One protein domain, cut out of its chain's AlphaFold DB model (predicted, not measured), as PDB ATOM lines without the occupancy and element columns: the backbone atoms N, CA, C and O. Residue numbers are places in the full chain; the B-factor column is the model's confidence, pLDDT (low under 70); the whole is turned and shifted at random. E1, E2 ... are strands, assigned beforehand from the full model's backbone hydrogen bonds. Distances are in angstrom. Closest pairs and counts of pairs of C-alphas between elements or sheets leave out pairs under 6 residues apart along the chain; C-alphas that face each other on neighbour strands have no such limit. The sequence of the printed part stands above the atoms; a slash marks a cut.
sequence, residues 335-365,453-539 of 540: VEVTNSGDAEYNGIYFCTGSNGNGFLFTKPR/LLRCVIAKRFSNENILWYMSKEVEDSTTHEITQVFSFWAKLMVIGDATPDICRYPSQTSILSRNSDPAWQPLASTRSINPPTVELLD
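Overview. This is residues 335 to 365 and 453 to 539 of the 540 residues of the protein "Hypothetical protein" of Ditylum brightwellii (UniProt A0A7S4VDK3). One sheet of seven strands curls like part of a barrel and is left open between its edge strands, E6 and E7. A long stretch with no named element, residues 493 to 533, links these two edges; its residues 522 to 523 pair with E6, and residues 497 to 502 stick out at one end of the longest axis, opposite the far end of the long E5 and E6 hairpin. The printed part has 118 residues with no named helix and seven named strands, E1 to E7 along the chain; the sheet order is E6, E5, E4, E3, E2, E1, E7, all antiparallel. The class is all strand, though under half of the residues, 52 of 118, are in named elements. The whole is compact, with a radius of gyration of the C-alphas of 14.4 A, and elongated, spanning 51 by 30 by 29 A.

Arrangement. The sheet is strongly twisted, and from edge to edge the way across it turns by 124 degrees. Edge strand E6, residues 483 to 492, forms a hairpin with E5, residues 466 to 476, at 161 degrees; N 471 and O 489 are 2.8 A apart. E5 and E4, residues 456 to 463, form another hairpin at 150 degrees, with N 459 and O 470 at 2.7 A. E4, E5 and E6 make a meander, each strand the antiparallel neighbour of the one before. E4 bends by 50 degrees at residue 460. Its neighbour E3, residues 358 to 362, is antiparallel at 167 degrees, with one pair within hydrogen-bond range, N 359 and O 458, 3.5 A. E3 and E2, residues 347 to 355, form a hairpin, with N 360 and O 353 at 2.7 A. E2 bends by 53 degrees at residue 352, and its pairing is staggered: residues 347 to 349 pair with E1, residues 335 to 338, and residues 350 to 355 with E3. In the E1 and E2 hairpin N 349 and O 335 are 2.7 A apart; E1, E2 and E3 make a second meander. Edge strand E7, residues 534 to 538, is antiparallel to E1 at 148 degrees, with N 336 and O 536 at 2.8 A. E6 and E7 are apart.

Along the chain. E5 is 31.5 A from first to last C-alpha, E6 27.3 A, E2 23.0 A and E4 20.7 A; E3, E7 and E1 are shorter. E5 begins at C-alpha 466 (140.994, 173.756, 92.172), E1 at C-alpha 335 (139.451, 171.391, 69.836), and E7 ends at C-alpha 538 (144.778, 170.860, 67.639).

Size, cuts and confidence. The C-alphas farthest apart, those of Thr 479 and Asp 498, are 51.0 A apart. Residues 366 to 452 are not printed; C-alphas 365 and 453 are 7.5 A apart across this cut, which lies in the link from E3 to E4. The link from E6 to E7 is long, with 41 residues. The mean pLDDT of the printed part is 71.0, and 44 residues are under 70, among them residues 353 to 359 and 494 to 519.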
ATOM      1  N   VAL A 335     139.573 172.524  68.915       80.75
ATOM      2  CA  VAL A 335     139.451 171.391  69.836       80.75
ATOM      3  C   VAL A 335     138.850 170.229  69.066       80.75
ATOM      4  O   VAL A 335     137.771 170.369  68.502       80.75
ATOM      5  N   GLU A 336     139.532 169.096  69.024       85.19
ATOM      6  CA  GLU A 336     138.969 167.846  68.532       85.19
ATOM      7  C   GLU A 336     138.352 167.081  69.698       85.19
ATOM      8  O   GLU A 336     138.982 166.881  70.735       85.19
ATOM      9  N   VAL A 337     137.100 166.670  69.536       83.12
ATOM     10  CA  VAL A 337     136.409 165.803  70.487       83.12
ATOM     11  C   VAL A 337     136.211 164.440  69.838       83.12
ATOM     12  O   VAL A 337     135.740 164.366  68.704       83.12
ATOM     13  N   THR A 338     136.568 163.365  70.534       84.00
ATOM     14  CA  THR A 338     136.390 161.977  70.083       84.00
ATOM     15  C   THR A 338     135.827 161.095  71.206       84.00
ATOM     16  O   THR A 338     135.775 161.498  72.367       84.00
ATOM     17  N   ASN A 339     135.374 159.883  70.864       83.31
ATOM     18  CA  ASN A 339     134.917 158.836  71.793       83.31
ATOM     19  C   ASN A 339     133.796 159.219  72.775       83.31
ATOM     20  O   ASN A 339     133.630 158.578  73.808       83.31
ATOM     21  N   SER A 340     132.972 160.208  72.455       77.12
ATOM     22  CA  SER A 340     131.882 160.663  73.331       77.12
ATOM     23  C   SER A 340     130.651 159.752  73.381       77.12
ATOM     24  O   SER A 340     129.639 160.123  73.966       77.12
ATOM     25  N   GLY A 341     130.683 158.604  72.698       74.50
ATOM     26  CA  GLY A 341     129.519 157.728  72.517       74.50
ATOM     27  C   GLY A 341     128.468 158.250  71.526       74.50
ATOM     28  O   GLY A 341     127.537 157.521  71.208       74.50
ATOM     29  N   ASP A 342     128.638 159.464  70.996       75.12
ATOM     30  CA  ASP A 342     127.723 160.105  70.050       75.12
ATOM     31  C   ASP A 342     128.507 160.667  68.853       75.12
ATOM     32  O   ASP A 342     129.358 161.549  69.001       75.12
ATOM     33  N   ALA A 343     128.212 160.157  67.653       77.38
ATOM     34  CA  ALA A 343     128.884 160.551  66.418       77.38
ATOM     35  C   ALA A 343     128.713 162.044  66.093       77.38
ATOM     36  O   ALA A 343     129.621 162.653  65.520       77.38
ATOM     37  N   GLU A 344     127.606 162.669  66.500       74.31
ATOM     38  CA  GLU A 344     127.404 164.106  66.301       74.31
ATOM     39  C   GLU A 344     128.345 164.950  67.163       74.31
ATOM     40  O   GLU A 344     128.691 166.079  66.800       74.31
ATOM     41  N   TYR A 345     128.797 164.396  68.284       71.38
ATOM     42  CA  TYR A 345     129.682 165.064  69.228       71.38
ATOM     43  C   TYR A 345     131.164 164.856  68.901       71.38
ATOM     44  O   TYR A 345     132.007 165.661  69.290       71.38
ATOM     45  N   ASN A 346     131.488 163.835  68.109       81.94
ATOM     46  CA  ASN A 346     132.839 163.659  67.595       81.94
ATOM     47  C   ASN A 346     133.132 164.674  66.480       81.94
ATOM     48  O   ASN A 346     132.379 164.775  65.509       81.94
ATOM     49  N   GLY A 347     134.224 165.424  66.575       85.94
ATOM     50  CA  GLY A 347     134.694 166.314  65.514       85.94
ATOM     51  C   GLY A 347     135.399 167.565  66.023       85.94
ATOM     52  O   GLY A 347     135.782 167.659  67.184       85.94
ATOM     53  N   ILE A 348     135.578 168.533  65.123       84.25
ATOM     54  CA  ILE A 348     136.380 169.731  65.386       84.25
ATOM     55  C   ILE A 348     135.480 170.894  65.798       84.25
ATOM     56  O   ILE A 348     134.609 171.333  65.046       84.25
ATOM     57  N   TYR A 349     135.749 171.425  66.981       82.62
ATOM     58  CA  TYR A 349     135.111 172.591  67.555       82.62
ATOM     59  C   TYR A 349     136.031 173.803  67.464       82.62
ATOM     60  O   TYR A 349     137.253 173.722  67.623       82.62
ATOM     61  N   PHE A 350     135.416 174.954  67.232       80.38
ATOM     62  CA  PHE A 350     136.089 176.232  67.081       80.38
ATOM     63  C   PHE A 350     135.688 177.118  68.241       80.38
ATOM     64  O   PHE A 350     134.511 177.175  68.600       80.38
ATOM     65  N   CYS A 351     136.656 177.813  68.831       79.25
ATOM     66  CA  CYS A 351     136.348 178.790  69.856       79.25
ATOM     67  C   CYS A 351     135.580 179.957  69.219       79.25
ATOM     68  O   CYS A 351     136.135 180.730  68.442       79.25
ATOM     69  N   THR A 352     134.289 180.067  69.512       74.00
ATOM     70  CA  THR A 352     133.405 181.107  68.969       74.00
ATOM     71  C   THR A 352     133.107 182.216  69.962       74.00
ATOM     72  O   THR A 352     132.400 183.165  69.637       74.00
ATOM     73  N   GLY A 353     133.645 182.127  71.175       68.44
ATOM     74  CA  GLY A 353     133.549 183.198  72.151       68.44
ATOM     75  C   GLY A 353     134.259 182.863  73.450       68.44
ATOM     76  O   GLY A 353     134.702 181.742  73.677       68.44
ATOM     77  N   SER A 354     134.340 183.847  74.330       65.44
ATOM     78  CA  SER A 354     134.755 183.668  75.716       65.44
ATOM     79  C   SER A 354     133.963 184.637  76.575       65.44
ATOM     80  O   SER A 354     133.859 185.815  76.233       65.44
ATOM     81  N   ASN A 355     133.430 184.164  77.693       55.84
ATOM     82  CA  ASN A 355     132.998 185.027  78.787       55.84
ATOM     83  C   ASN A 355     133.973 184.788  79.948       55.84
ATOM     84  O   ASN A 355     134.667 183.783  79.950       55.84
ATOM     85  N   GLY A 356     134.086 185.672  80.933       51.47
ATOM     86  CA  GLY A 356     135.079 185.561  82.023       51.47
ATOM     87  C   GLY A 356     135.192 184.250  82.791       51.47
ATOM     88  O   GLY A 356     136.113 184.090  83.584       51.47
ATOM     89  N   ASN A 357     134.275 183.324  82.543       50.69
ATOM     90  CA  ASN A 357     134.187 182.013  83.152       50.69
ATOM     91  C   ASN A 357     134.595 180.886  82.184       50.69
ATOM     92  O   ASN A 357     134.426 179.712  82.503       50.69
ATOM     93  N   GLY A 358     135.114 181.193  80.991       60.31
ATOM     94  CA  GLY A 358     135.615 180.178  80.072       60.31
ATOM     95  C   GLY A 358     135.530 180.529  78.595       60.31
ATOM     96  O   GLY A 358     135.348 181.674  78.188       60.31
ATOM     97  N   PHE A 359     135.681 179.494  77.780       68.25
ATOM     98  CA  PHE A 359     135.623 179.582  76.333       68.25
ATOM     99  C   PHE A 359     134.339 178.902  75.841       68.25
ATOM    100  O   PHE A 359     133.813 177.977  76.451       68.25
ATOM    101  N   LEU A 360     133.788 179.386  74.740       70.44
ATOM    102  CA  LEU A 360     132.659 178.772  74.060       70.44
ATOM    103  C   LEU A 360     133.192 178.140  72.785       70.44
ATOM    104  O   LEU A 360     133.813 178.829  71.976       70.44
ATOM    105  N   PHE A 361     132.952 176.845  72.611       74.56
ATOM    106  CA  PHE A 361     133.425 176.086  71.464       74.56
ATOM    107  C   PHE A 361     132.235 175.521  70.701       74.56
ATOM    108  O   PHE A 361     131.474 174.735  71.249       74.56
ATOM    109  N   THR A 362     132.072 175.882  69.431       74.81
ATOM    110  CA  THR A 362     130.981 175.356  68.600       74.81
ATOM    111  C   THR A 362     131.529 174.570  67.418       74.81
ATOM    112  O   THR A 362     132.573 174.898  66.849       74.81
ATOM    113  N   LYS A 363     130.839 173.482  67.071       79.44
ATOM    114  CA  LYS A 363     131.155 172.653  65.909       79.44
ATOM    115  C   LYS A 363     130.411 173.224  64.698       79.44
ATOM    116  O   LYS A 363     129.178 173.209  64.706       79.44
ATOM    117  N   PRO A 364     131.099 173.734  63.662       65.50
ATOM    118  CA  PRO A 364     130.440 174.125  62.429       65.50
ATOM    119  C   PRO A 364     129.841 172.874  61.790       65.50
ATOM    120  O   PRO A 364     130.537 171.880  61.573       65.50
ATOM    121  N   ARG A 365     128.539 172.908  61.490       63.75
ATOM    122  CA  ARG A 365     127.937 171.865  60.661       63.75
ATOM    123  C   ARG A 365     128.535 172.000  59.266       63.75
ATOM    124  O   ARG A 365     128.473 173.071  58.663       63.75
ATOM    125  N   LEU A 453     122.548 174.790  65.685       54.62
ATOM    126  CA  LEU A 453     123.864 174.707  66.303       54.62
ATOM    127  C   LEU A 453     123.776 173.807  67.536       54.62
ATOM    128  O   LEU A 453     123.122 174.167  68.510       54.62
ATOM    129  N   LEU A 454     124.475 172.671  67.523       56.50
ATOM    130  CA  LEU A 454     124.731 171.926  68.753       56.50
ATOM    131  C   LEU A 454     125.590 172.807  69.665       56.50
ATOM    132  O   LEU A 454     126.724 173.158  69.321       56.50
ATOM    133  N   ARG A 455     125.042 173.184  70.821       64.44
ATOM    134  CA  ARG A 455     125.754 173.980  71.821       64.44
ATOM    135  C   ARG A 455     126.562 173.042  72.703       64.44
ATOM    136  O   ARG A 455     126.058 172.469  73.664       64.44
ATOM    137  N   CYS A 456     127.834 172.879  72.356       67.94
ATOM    138  CA  CYS A 456     128.814 172.422  73.328       67.94
ATOM    139  C   CYS A 456     129.409 173.649  74.024       67.94
ATOM    140  O   CYS A 456     129.723 174.653  73.389       67.94
ATOM    141  N   VAL A 457     129.539 173.591  75.343       73.12
ATOM    142  CA  VAL A 457     130.164 174.651  76.134       73.12
ATOM    143  C   VAL A 457     131.355 174.043  76.850       73.12
ATOM    144  O   VAL A 457     131.166 173.095  77.605       73.12
ATOM    145  N   ILE A 458     132.563 174.577  76.636       72.62
ATOM    146  CA  ILE A 458     133.778 174.127  77.331       72.62
ATOM    147  C   ILE A 458     134.348 175.279  78.160       72.62
ATOM    148  O   ILE A 458     135.186 176.064  77.716       72.62
ATOM    149  N   ALA A 459     133.875 175.386  79.392       74.31
ATOM    150  CA  ALA A 459     134.188 176.474  80.297       74.31
ATOM    151  C   ALA A 459     135.313 176.124  81.282       74.31
ATOM    152  O   ALA A 459     135.567 174.962  81.596       74.31
ATOM    153  N   LYS A 460     135.971 177.156  81.815       72.38
ATOM    154  CA  LYS A 460     136.973 177.031  82.875       72.38
ATOM    155  C   LYS A 460     136.320 177.460  84.182       72.38
ATOM    156  O   LYS A 460     136.128 178.647  84.420       72.38
ATOM    157  N   ARG A 461     135.981 176.507  85.044       69.69
ATOM    158  CA  ARG A 461     135.316 176.786  86.316       69.69
ATOM    159  C   ARG A 461     136.316 176.781  87.466       69.69
ATOM    160  O   ARG A 461     137.166 175.904  87.570       69.69
ATOM    161  N   PHE A 462     136.178 177.746  88.364       66.00
ATOM    162  CA  PHE A 462     136.924 177.783  89.618       66.00
ATOM    163  C   PHE A 462     136.082 177.116  90.710       66.00
ATOM    164  O   PHE A 462     134.925 177.487  90.907       66.00
ATOM    165  N   SER A 463     136.641 176.118  91.392       62.88
ATOM    166  CA  SER A 463     136.017 175.452  92.535       62.88
ATOM    167  C   SER A 463     136.985 175.508  93.710       62.88
ATOM    168  O   SER A 463     137.906 174.700  93.802       62.88
ATOM    169  N   ASN A 464     136.785 176.498  94.584       72.12
ATOM    170  CA  ASN A 464     137.614 176.773  95.759       72.12
ATOM    171  C   ASN A 464     139.114 176.836  95.414       72.12
ATOM    172  O   ASN A 464     139.586 177.841  94.887       72.12
ATOM    173  N   GLU A 465     139.844 175.755  95.681       69.19
ATOM    174  CA  GLU A 465     141.294 175.637  95.500       69.19
ATOM    175  C   GLU A 465     141.694 175.052  94.139       69.19
ATOM    176  O   GLU A 465     142.846 175.161  93.728       69.19
ATOM    177  N   ASN A 466     140.741 174.457  93.419       67.12
ATOM    178  CA  ASN A 466     140.994 173.756  92.172       67.12
ATOM    179  C   ASN A 466     140.413 174.515  90.985       67.12
ATOM    180  O   ASN A 466     139.269 174.977  90.979       67.12
ATOM    181  N   ILE A 467     141.211 174.589  89.928       70.44
ATOM    182  CA  ILE A 467     140.735 175.034  88.629       70.44
ATOM    183  C   ILE A 467     140.292 173.793  87.862       70.44
ATOM    184  O   ILE A 467     141.047 172.831  87.732       70.44
ATOM    185  N   LEU A 468     139.062 173.815  87.366       80.62
ATOM    186  CA  LEU A 468     138.450 172.709  86.650       80.62
ATOM    187  C   LEU A 468     138.086 173.152  85.233       80.62
ATOM    188  O   LEU A 468     137.659 174.284  85.002       80.62
ATOM    189  N   TRP A 469     138.216 172.243  84.282       80.44
ATOM    190  CA  TRP A 469     137.482 172.329  83.033       80.44
ATOM    191  C   TRP A 469     136.088 171.767  83.233       80.44
ATOM    192  O   TRP A 469     135.898 170.786  83.948       80.44
ATOM    193  N   TYR A 470     135.125 172.397  82.585       82.56
ATOM    194  CA  TYR A 470     133.739 171.990  82.558       82.56
ATOM    195  C   TYR A 470     133.300 171.902  81.108       82.56
ATOM    196  O   TYR A 470     133.485 172.850  80.353       82.56
ATOM    197  N   MET A 471     132.710 170.787  80.719       82.94
ATOM    198  CA  MET A 471     132.191 170.567  79.382       82.94
ATOM    199  C   MET A 471     130.719 170.202  79.503       82.94
ATOM    200  O   MET A 471     130.394 169.275  80.233       82.94
ATOM    201  N   SER A 472     129.836 170.914  78.808       84.75
ATOM    202  CA  SER A 472     128.407 170.599  78.750       84.75
ATOM    203  C   SER A 472     127.916 170.468  77.316       84.75
ATOM    204  O   SER A 472     128.440 171.127  76.411       84.75
ATOM    205  N   LYS A 473     126.915 169.614  77.118       81.56
ATOM    206  CA  LYS A 473     126.151 169.445  75.883       81.56
ATOM    207  C   LYS A 473     124.672 169.484  76.223       81.56
ATOM    208  O   LYS A 473     124.232 168.737  77.090       81.56
ATOM    209  N   GLU A 474     123.924 170.275  75.477       81.56
ATOM    210  CA  GLU A 474     122.466 170.211  75.446       81.56
ATOM    211  C   GLU A 474     122.048 169.432  74.190       81.56
ATOM    212  O   GLU A 474     122.560 169.683  73.094       81.56
ATOM    213  N   VAL A 475     121.170 168.445  74.360       77.88
ATOM    214  CA  VAL A 475     120.513 167.714  73.271       77.88
ATOM    215  C   VAL A 475     119.104 168.263  73.145       77.88
ATOM    216  O   VAL A 475     118.321 168.200  74.089       77.88
ATOM    217  N   GLU A 476     118.809 168.825  71.980       77.69
ATOM    218  CA  GLU A 476     117.497 169.362  71.629       77.69
ATOM    219  C   GLU A 476     116.706 168.291  70.872       77.69
ATOM    220  O   GLU A 476     117.247 167.634  69.979       77.69
ATOM    221  N   ASP A 477     115.434 168.107  71.217       79.25
ATOM    222  CA  ASP A 477     114.529 167.252  70.455       79.25
ATOM    223  C   ASP A 477     114.225 167.879  69.084       79.25
ATOM    224  O   ASP A 477     113.897 169.062  68.960       79.25
ATOM    225  N   SER A 478     114.339 167.071  68.032       77.12
ATOM    226  CA  SER A 478     114.104 167.487  66.650       77.12
ATOM    227  C   SER A 478     112.673 167.953  66.350       77.12
ATOM    228  O   SER A 478     112.510 168.827  65.501       77.12
ATOM    229  N   THR A 479     111.653 167.405  67.017       82.50
ATOM    230  CA  THR A 479     110.236 167.786  66.846       82.50
ATOM    231  C   THR A 479     109.813 168.792  67.909       82.50
ATOM    232  O   THR A 479     109.208 169.813  67.599       82.50
ATOM    233  N   THR A 480     110.212 168.490  69.141       86.31
ATOM    234  CA  THR A 480     110.239 169.308  70.358       86.31
ATOM    235  C   THR A 480     110.672 170.753  70.236       86.31
ATOM    236  O   THR A 480     109.984 171.710  70.587       86.31
ATOM    237  N   HIS A 481     111.927 170.862  69.815       78.31
ATOM    238  CA  HIS A 481     112.797 172.005  70.055       78.31
ATOM    239  C   HIS A 481     113.082 172.279  71.539       78.31
ATOM    240  O   HIS A 481     113.678 173.297  71.887       78.31
ATOM    241  N   GLU A 482     112.699 171.356  72.421       81.25
ATOM    242  CA  GLU A 482     113.016 171.407  73.841       81.25
ATOM    243  C   GLU A 482     114.315 170.651  74.127       81.25
ATOM    244  O   GLU A 482     114.659 169.666  73.467       81.25
ATOM    245  N   ILE A 483     115.055 171.114  75.135       79.12
ATOM    246  CA  ILE A 483     116.262 170.434  75.608       79.12
ATOM    247  C   ILE A 483     115.821 169.188  76.371       79.12
ATOM    248  O   ILE A 483     115.306 169.281  77.482       79.12
ATOM    249  N   THR A 484     116.044 168.014  75.790       81.56
ATOM    250  CA  THR A 484     115.654 166.738  76.400       81.56
ATOM    251  C   THR A 484     116.724 166.184  77.318       81.56
ATOM    252  O   THR A 484     116.405 165.505  78.293       81.56
ATOM    253  N   GLN A 485     118.002 166.440  77.019       79.62
ATOM    254  CA  GLN A 485     119.113 165.878  77.785       79.62
ATOM    255  C   GLN A 485     120.263 166.873  77.912       79.62
ATOM    256  O   GLN A 485     120.607 167.580  76.965       79.62
ATOM    257  N   VAL A 486     120.887 166.896  79.092       84.19
ATOM    258  CA  VAL A 486     122.094 167.682  79.355       84.19
ATOM    259  C   VAL A 486     123.192 166.756  79.848       84.19
ATOM    260  O   VAL A 486     123.092 166.157  80.920       84.19
ATOM    261  N   PHE A 487     124.263 166.665  79.069       82.88
ATOM    262  CA  PHE A 487     125.463 165.935  79.447       82.88
ATOM    263  C   PHE A 487     126.495 166.909  79.966       82.88
ATOM    264  O   PHE A 487     126.707 167.965  79.378       82.88
ATOM    265  N   SER A 488     127.139 166.580  81.072       88.06
ATOM    266  CA  SER A 488     128.136 167.437  81.677       88.06
ATOM    267  C   SER A 488     129.286 166.625  82.252       88.06
ATOM    268  O   SER A 488     129.102 165.645  82.972       88.06
ATOM    269  N   PHE A 489     130.492 167.077  81.941       88.25
ATOM    270  CA  PHE A 489     131.751 166.471  82.330       88.25
ATOM    271  C   PHE A 489     132.642 167.532  82.955       88.25
ATOM    272  O   PHE A 489     132.546 168.721  82.640       88.25
ATOM    273  N   TRP A 490     133.548 167.105  83.820       88.62
ATOM    274  CA  TRP A 490     134.563 167.981  84.376       88.62
ATOM    275  C   TRP A 490     135.927 167.301  84.390       88.62
ATOM    276  O   TRP A 490     136.027 166.081  84.455       88.62
ATOM    277  N   ALA A 491     136.983 168.096  84.324       85.81
ATOM    278  CA  ALA A 491     138.359 167.623  84.397       85.81
ATOM    279  C   ALA A 491     139.167 168.555  85.293       85.81
ATOM    280  O   ALA A 491     138.947 169.767  85.284       85.81
ATOM    281  N   LYS A 492     140.132 168.031  86.053       80.94
ATOM    282  CA  LYS A 492     141.088 168.901  86.752       80.94
ATOM    283  C   LYS A 492     141.954 169.614  85.715       80.94
ATOM    284  O   LYS A 492     142.511 168.974  84.822       80.94
ATOM    285  N   LEU A 493     142.089 170.937  85.824       73.12
ATOM    286  CA  LEU A 493     143.082 171.655  85.036       73.12
ATOM    287  C   LEU A 493     144.461 171.318  85.604       73.12
ATOM    288  O   LEU A 493     144.856 171.825  86.652       73.12
ATOM    289  N   MET A 494     145.192 170.463  84.899       65.50
ATOM    290  CA  MET A 494     146.574 170.156  85.238       65.50
ATOM    291  C   MET A 494     147.463 171.358  84.930       65.50
ATOM    292  O   MET A 494     147.695 171.699  83.770       65.50
ATOM    293  N   VAL A 495     147.988 171.984  85.977       59.03
ATOM    294  CA  VAL A 495     149.115 172.907  85.850       59.03
ATOM    295  C   VAL A 495     150.375 172.043  85.831       59.03
ATOM    296  O   VAL A 495     150.772 171.488  86.851       59.03
ATOM    297  N   ILE A 496     150.951 171.827  84.647       50.31
ATOM    298  CA  ILE A 496     152.148 170.990  84.501       50.31
ATOM    299  C   ILE A 496     153.373 171.807  84.951       50.31
ATOM    300  O   ILE A 496     153.869 172.634  84.190       50.31
ATOM    301  N   GLY A 497     153.876 171.548  86.162       54.84
ATOM    302  CA  GLY A 497     155.127 172.116  86.693       54.84
ATOM    303  C   GLY A 497     155.083 173.626  86.969       54.84
ATOM    304  O   GLY A 497     154.012 174.194  87.168       54.84
ATOM    305  N   ASP A 498     156.247 174.286  86.920       46.47
ATOM    306  CA  ASP A 498     156.423 175.747  87.079       46.47
ATOM    307  C   ASP A 498     155.890 176.560  85.880       46.47
ATOM    308  O   ASP A 498     156.287 177.706  85.646       46.47
ATOM    309  N   ALA A 499     155.022 175.960  85.064       43.94
ATOM    310  CA  ALA A 499     154.412 176.626  83.936       43.94
ATOM    311  C   ALA A 499     153.636 177.849  84.438       43.94
ATOM    312  O   ALA A 499     152.699 177.740  85.231       43.94
ATOM    313  N   THR A 500     154.025 179.030  83.951       45.00
ATOM    314  CA  THR A 500     153.266 180.263  84.163       45.00
ATOM    315  C   THR A 500     151.797 180.009  83.807       45.00
ATOM    316  O   THR A 500     151.551 179.294  82.832       45.00
ATOM    317  N   PRO A 501     150.810 180.587  84.521       49.69
ATOM    318  CA  PRO A 501     149.378 180.369  84.260       49.69
ATOM    319  C   PRO A 501     148.961 180.573  82.793       49.69
ATOM    320  O   PRO A 501     147.961 180.021  82.340       49.69
ATOM    321  N   ASP A 502     149.762 181.322  82.041       44.44
ATOM    322  CA  ASP A 502     149.647 181.558  80.603       44.44
ATOM    323  C   ASP A 502     149.901 180.303  79.725       44.44
ATOM    324  O   ASP A 502     149.579 180.309  78.541       44.44
ATOM    325  N   ILE A 503     150.442 179.211  80.287       47.59
ATOM    326  CA  ILE A 503     150.749 177.926  79.620       47.59
ATOM    327  C   ILE A 503     149.886 176.800  80.228       47.59
ATOM    328  O   ILE A 503     150.303 175.649  80.363       47.59
ATOM    329  N   CYS A 504     148.651 177.117  80.623       50.09
ATOM    330  CA  CYS A 504     147.670 176.095  80.978       50.09
ATOM    331  C   CYS A 504     147.312 175.294  79.718       50.09
ATOM    332  O   CYS A 504     146.556 175.764  78.868       50.09
ATOM    333  N   ARG A 505     147.872 174.089  79.574       53.56
ATOM    334  CA  ARG A 505     147.510 173.169  78.489       53.56
ATOM    335  C   ARG A 505     146.171 172.511  78.818       53.56
ATOM    336  O   ARG A 505     145.903 172.193  79.977       53.56
ATOM    337  N   TYR A 506     145.322 172.309  77.809       54.38
ATOM    338  CA  TYR A 506     144.167 171.429  77.991       54.38
ATOM    339  C   TYR A 506     144.657 170.031  78.375       54.38
ATOM    340  O   TYR A 506     145.691 169.589  77.863       54.38
ATOM    341  N   PRO A 507     143.912 169.321  79.229       50.81
ATOM    342  CA  PRO A 507     144.132 167.908  79.449       50.81
ATOM    343  C   PRO A 507     143.784 167.156  78.160       50.81
ATOM    344  O   PRO A 507     142.635 166.770  77.964       50.81
ATOM    345  N   SER A 508     144.752 166.968  77.259       46.88
ATOM    346  CA  SER A 508     144.557 165.987  76.192       46.88
ATOM    347  C   SER A 508     144.539 164.606  76.836       46.88
ATOM    348  O   SER A 508     145.366 164.321  77.707       46.88
ATOM    349  N   GLN A 509     143.593 163.748  76.457       47.22
ATOM    350  CA  GLN A 509     143.563 162.374  76.971       47.22
ATOM    351  C   GLN A 509     144.842 161.603  76.600       47.22
ATOM    352  O   GLN A 509     145.190 160.647  77.282       47.22
ATOM    353  N   THR A 510     145.600 162.040  75.592       45.81
ATOM    354  CA  THR A 510     146.930 161.511  75.256       45.81
ATOM    355  C   THR A 510     148.076 162.140  76.069       45.81
ATOM    356  O   THR A 510     149.145 161.537  76.190       45.81
ATOM    357  N   SER A 511     147.881 163.303  76.706       49.84
ATOM    358  CA  SER A 511     148.904 163.965  77.527       49.84
ATOM    359  C   SER A 511     148.740 163.669  79.012       49.84
ATOM    360  O   SER A 511     147.848 164.205  79.661       49.84
ATOM    361  N   ILE A 512     149.697 162.917  79.559       45.50
ATOM    362  CA  ILE A 512     150.079 162.816  80.983       45.50
ATOM    363  C   ILE A 512     149.003 162.285  81.955       45.50
ATOM    364  O   ILE A 512     149.337 161.435  82.770       45.50
ATOM    365  N   LEU A 513     147.737 162.697  81.879       42.69
ATOM    366  CA  LEU A 513     146.654 162.235  82.756       42.69
ATOM    367  C   LEU A 513     146.341 160.750  82.571       42.69
ATOM    368  O   LEU A 513     146.305 160.007  83.546       42.69
ATOM    369  N   SER A 514     146.218 160.292  81.322       48.97
ATOM    370  CA  SER A 514     146.015 158.869  81.021       48.97
ATOM    371  C   SER A 514     147.192 157.996  81.449       48.97
ATOM    372  O   SER A 514     146.994 156.845  81.831       48.97
ATOM    373  N   ARG A 515     148.416 158.541  81.447       54.62
ATOM    374  CA  ARG A 515     149.611 157.834  81.936       54.62
ATOM    375  C   ARG A 515     149.585 157.608  83.445       54.62
ATOM    376  O   ARG A 515     150.198 156.653  83.905       54.62
ATOM    377  N   ASN A 516     148.862 158.444  84.188       57.69
ATOM    378  CA  ASN A 516     148.758 158.367  85.644       57.69
ATOM    379  C   ASN A 516     147.498 157.629  86.119       57.69
ATOM    380  O   ASN A 516     147.149 157.735  87.291       57.69
ATOM    381  N   SER A 517     146.806 156.891  85.240       62.66
ATOM    382  CA  SER A 517     145.571 156.142  85.548       62.66
ATOM    383  C   SER A 517     144.395 156.977  86.086       62.66
ATOM    384  O   SER A 517     143.379 156.412  86.482       62.66
ATOM    385  N   ASP A 518     144.490 158.307  86.052       68.25
ATOM    386  CA  ASP A 518     143.436 159.202  86.523       68.25
ATOM    387  C   ASP A 518     142.493 159.517  85.343       68.25
ATOM    388  O   ASP A 518     142.964 159.983  84.293       68.25
ATOM    389  N   PRO A 519     141.176 159.245  85.441       64.56
ATOM    390  CA  PRO A 519     140.248 159.508  84.348       64.56
ATOM    391  C   PRO A 519     140.237 161.009  84.046       64.56
ATOM    392  O   PRO A 519     139.831 161.820  84.877       64.56
ATOM    393  N   ALA A 520     140.709 161.375  82.848       75.56
ATOM    394  CA  ALA A 520     140.933 162.771  82.476       75.56
ATOM    395  C   ALA A 520     139.653 163.611  82.573       75.56
ATOM    396  O   ALA A 520     139.701 164.726  83.080       75.56
ATOM    397  N   TRP A 521     138.517 163.055  82.138       83.56
ATOM    398  CA  TRP A 521     137.194 163.662  82.259       83.56
ATOM    399  C   TRP A 521     136.294 162.770  83.108       83.56
ATOM    400  O   TRP A 521     136.198 161.567  82.874       83.56
ATOM    401  N   GLN A 522     135.625 163.369  84.084       88.50
ATOM    402  CA  GLN A 522     134.699 162.707  84.990       88.50
ATOM    403  C   GLN A 522     133.269 163.170  84.688       88.50
ATOM    404  O   GLN A 522     133.029 164.377  84.570       88.50
ATOM    405  N   PRO A 523     132.305 162.245  84.540       88.44
ATOM    406  CA  PRO A 523     130.917 162.609  84.310       88.44
ATOM    407  C   PRO A 523     130.317 163.204  85.588       88.44
ATOM    408  O   PRO A 523     130.600 162.756  86.701       88.44
ATOM    409  N   LEU A 524     129.451 164.204  85.439       86.12
ATOM    410  CA  LEU A 524     128.591 164.639  86.535       86.12
ATOM    411  C   LEU A 524     127.480 163.618  86.788       86.12
ATOM    412  O   LEU A 524     127.218 162.736  85.971       86.12
ATOM    413  N   ALA A 525     126.813 163.738  87.940       80.94
ATOM    414  CA  ALA A 525     125.784 162.792  88.375       80.94
ATOM    415  C   ALA A 525     124.683 162.555  87.322       80.94
ATOM    416  O   ALA A 525     124.211 161.430  87.191       80.94
ATOM    417  N   SER A 526     124.346 163.573  86.527       75.94
ATOM    418  CA  SER A 526     123.353 163.501  85.449       75.94
ATOM    419  C   SER A 526     123.825 162.768  84.184       75.94
ATOM    420  O   SER A 526     123.022 162.522  83.295       75.94
ATOM    421  N   THR A 527     125.112 162.430  84.060       80.12
ATOM    422  CA  THR A 527     125.748 161.977  82.801       80.12
ATOM    423  C   THR A 527     126.403 160.596  82.926       80.12
ATOM    424  O   THR A 527     127.174 160.174  82.071       80.12
ATOM    425  N   ARG A 528     126.098 159.853  83.995       77.38
ATOM    426  CA  ARG A 528     126.766 158.577  84.316       77.38
ATOM    427  C   ARG A 528     126.591 157.471  83.268       77.38
ATOM    428  O   ARG A 528     127.356 156.515  83.291       77.38
ATOM    429  N   SER A 529     125.606 157.576  82.374       80.88
ATOM    430  CA  SER A 529     125.334 156.581  81.329       80.88
ATOM    431  C   SER A 529     126.230 156.701  80.093       80.88
ATOM    432  O   SER A 529     126.163 155.833  79.225       80.88
ATOM    433  N   ILE A 530     127.051 157.754  79.988       79.38
ATOM    434  CA  ILE A 530     127.843 158.042  78.789       79.38
ATOM    435  C   ILE A 530     129.332 158.050  79.119       79.38
ATOM    436  O   ILE A 530     129.765 158.586  80.141       79.38
ATOM    437  N   ASN A 531     130.121 157.466  78.216       81.50
ATOM    438  CA  ASN A 531     131.571 157.480  78.317       81.50
ATOM    439  C   ASN A 531     132.105 158.922  78.238       81.50
ATOM    440  O   ASN A 531     131.671 159.688  77.374       81.50
ATOM    441  N   PRO A 532     133.057 159.311  79.103       83.44
ATOM    442  CA  PRO A 532     133.638 160.644  79.055       83.44
ATOM    443  C   PRO A 532     134.321 160.915  77.707       83.44
ATOM    444  O   PRO A 532     135.070 160.058  77.226       83.44
ATOM    445  N   PRO A 533     134.124 162.101  77.110       82.25
ATOM    446  CA  PRO A 533     134.730 162.428  75.831       82.25
ATOM    447  C   PRO A 533     136.256 162.541  75.933       82.25
ATOM    448  O   PRO A 533     136.824 162.977  76.941       82.25
ATOM    449  N   THR A 534     136.925 162.189  74.844       83.06
ATOM    450  CA  THR A 534     138.322 162.522  74.578       83.06
ATOM    451  C   THR A 534     138.358 163.930  73.993       83.06
ATOM    452  O   THR A 534     137.662 164.205  73.025       83.06
ATOM    453  N   VAL A 535     139.152 164.831  74.573       79.25
ATOM    454  CA  VAL A 535     139.261 166.226  74.117       79.25
ATOM    455  C   VAL A 535     140.726 166.524  73.837       79.25
ATOM    456  O   VAL A 535     141.543 166.432  74.749       79.25
ATOM    457  N   GLU A 536     141.067 166.878  72.603       79.88
ATOM    458  CA  GLU A 536     142.432 167.191  72.180       79.88
ATOM    459  C   GLU A 536     142.508 168.606  71.600       79.88
ATOM    460  O   GLU A 536     141.631 169.047  70.860       79.88
ATOM    461  N   LEU A 537     143.555 169.356  71.954       73.31
ATOM    462  CA  LEU A 537     143.839 170.624  71.287       73.31
ATOM    463  C   LEU A 537     144.587 170.335  69.998       73.31
ATOM    464  O   LEU A 537     145.674 169.762  70.029       73.31
ATOM    465  N   LEU A 538     144.050 170.824  68.891       74.75
ATOM    466  CA  LEU A 538     144.778 170.860  67.639       74.75
ATOM    467  C   LEU A 538     145.673 172.103  67.661       74.75
ATOM    468  O   LEU A 538     145.178 173.232  67.779       74.75
ATOM    469  N   ASP A 539     146.990 171.896  67.595       70.94
ATOM    470  CA  ASP A 539     147.927 172.995  67.377       70.94
ATOM    471  C   ASP A 539     147.626 173.637  66.010       70.94
ATOM    472  O   ASP A 539     147.343 172.949  65.025       70.94
TER     473      ASP A 539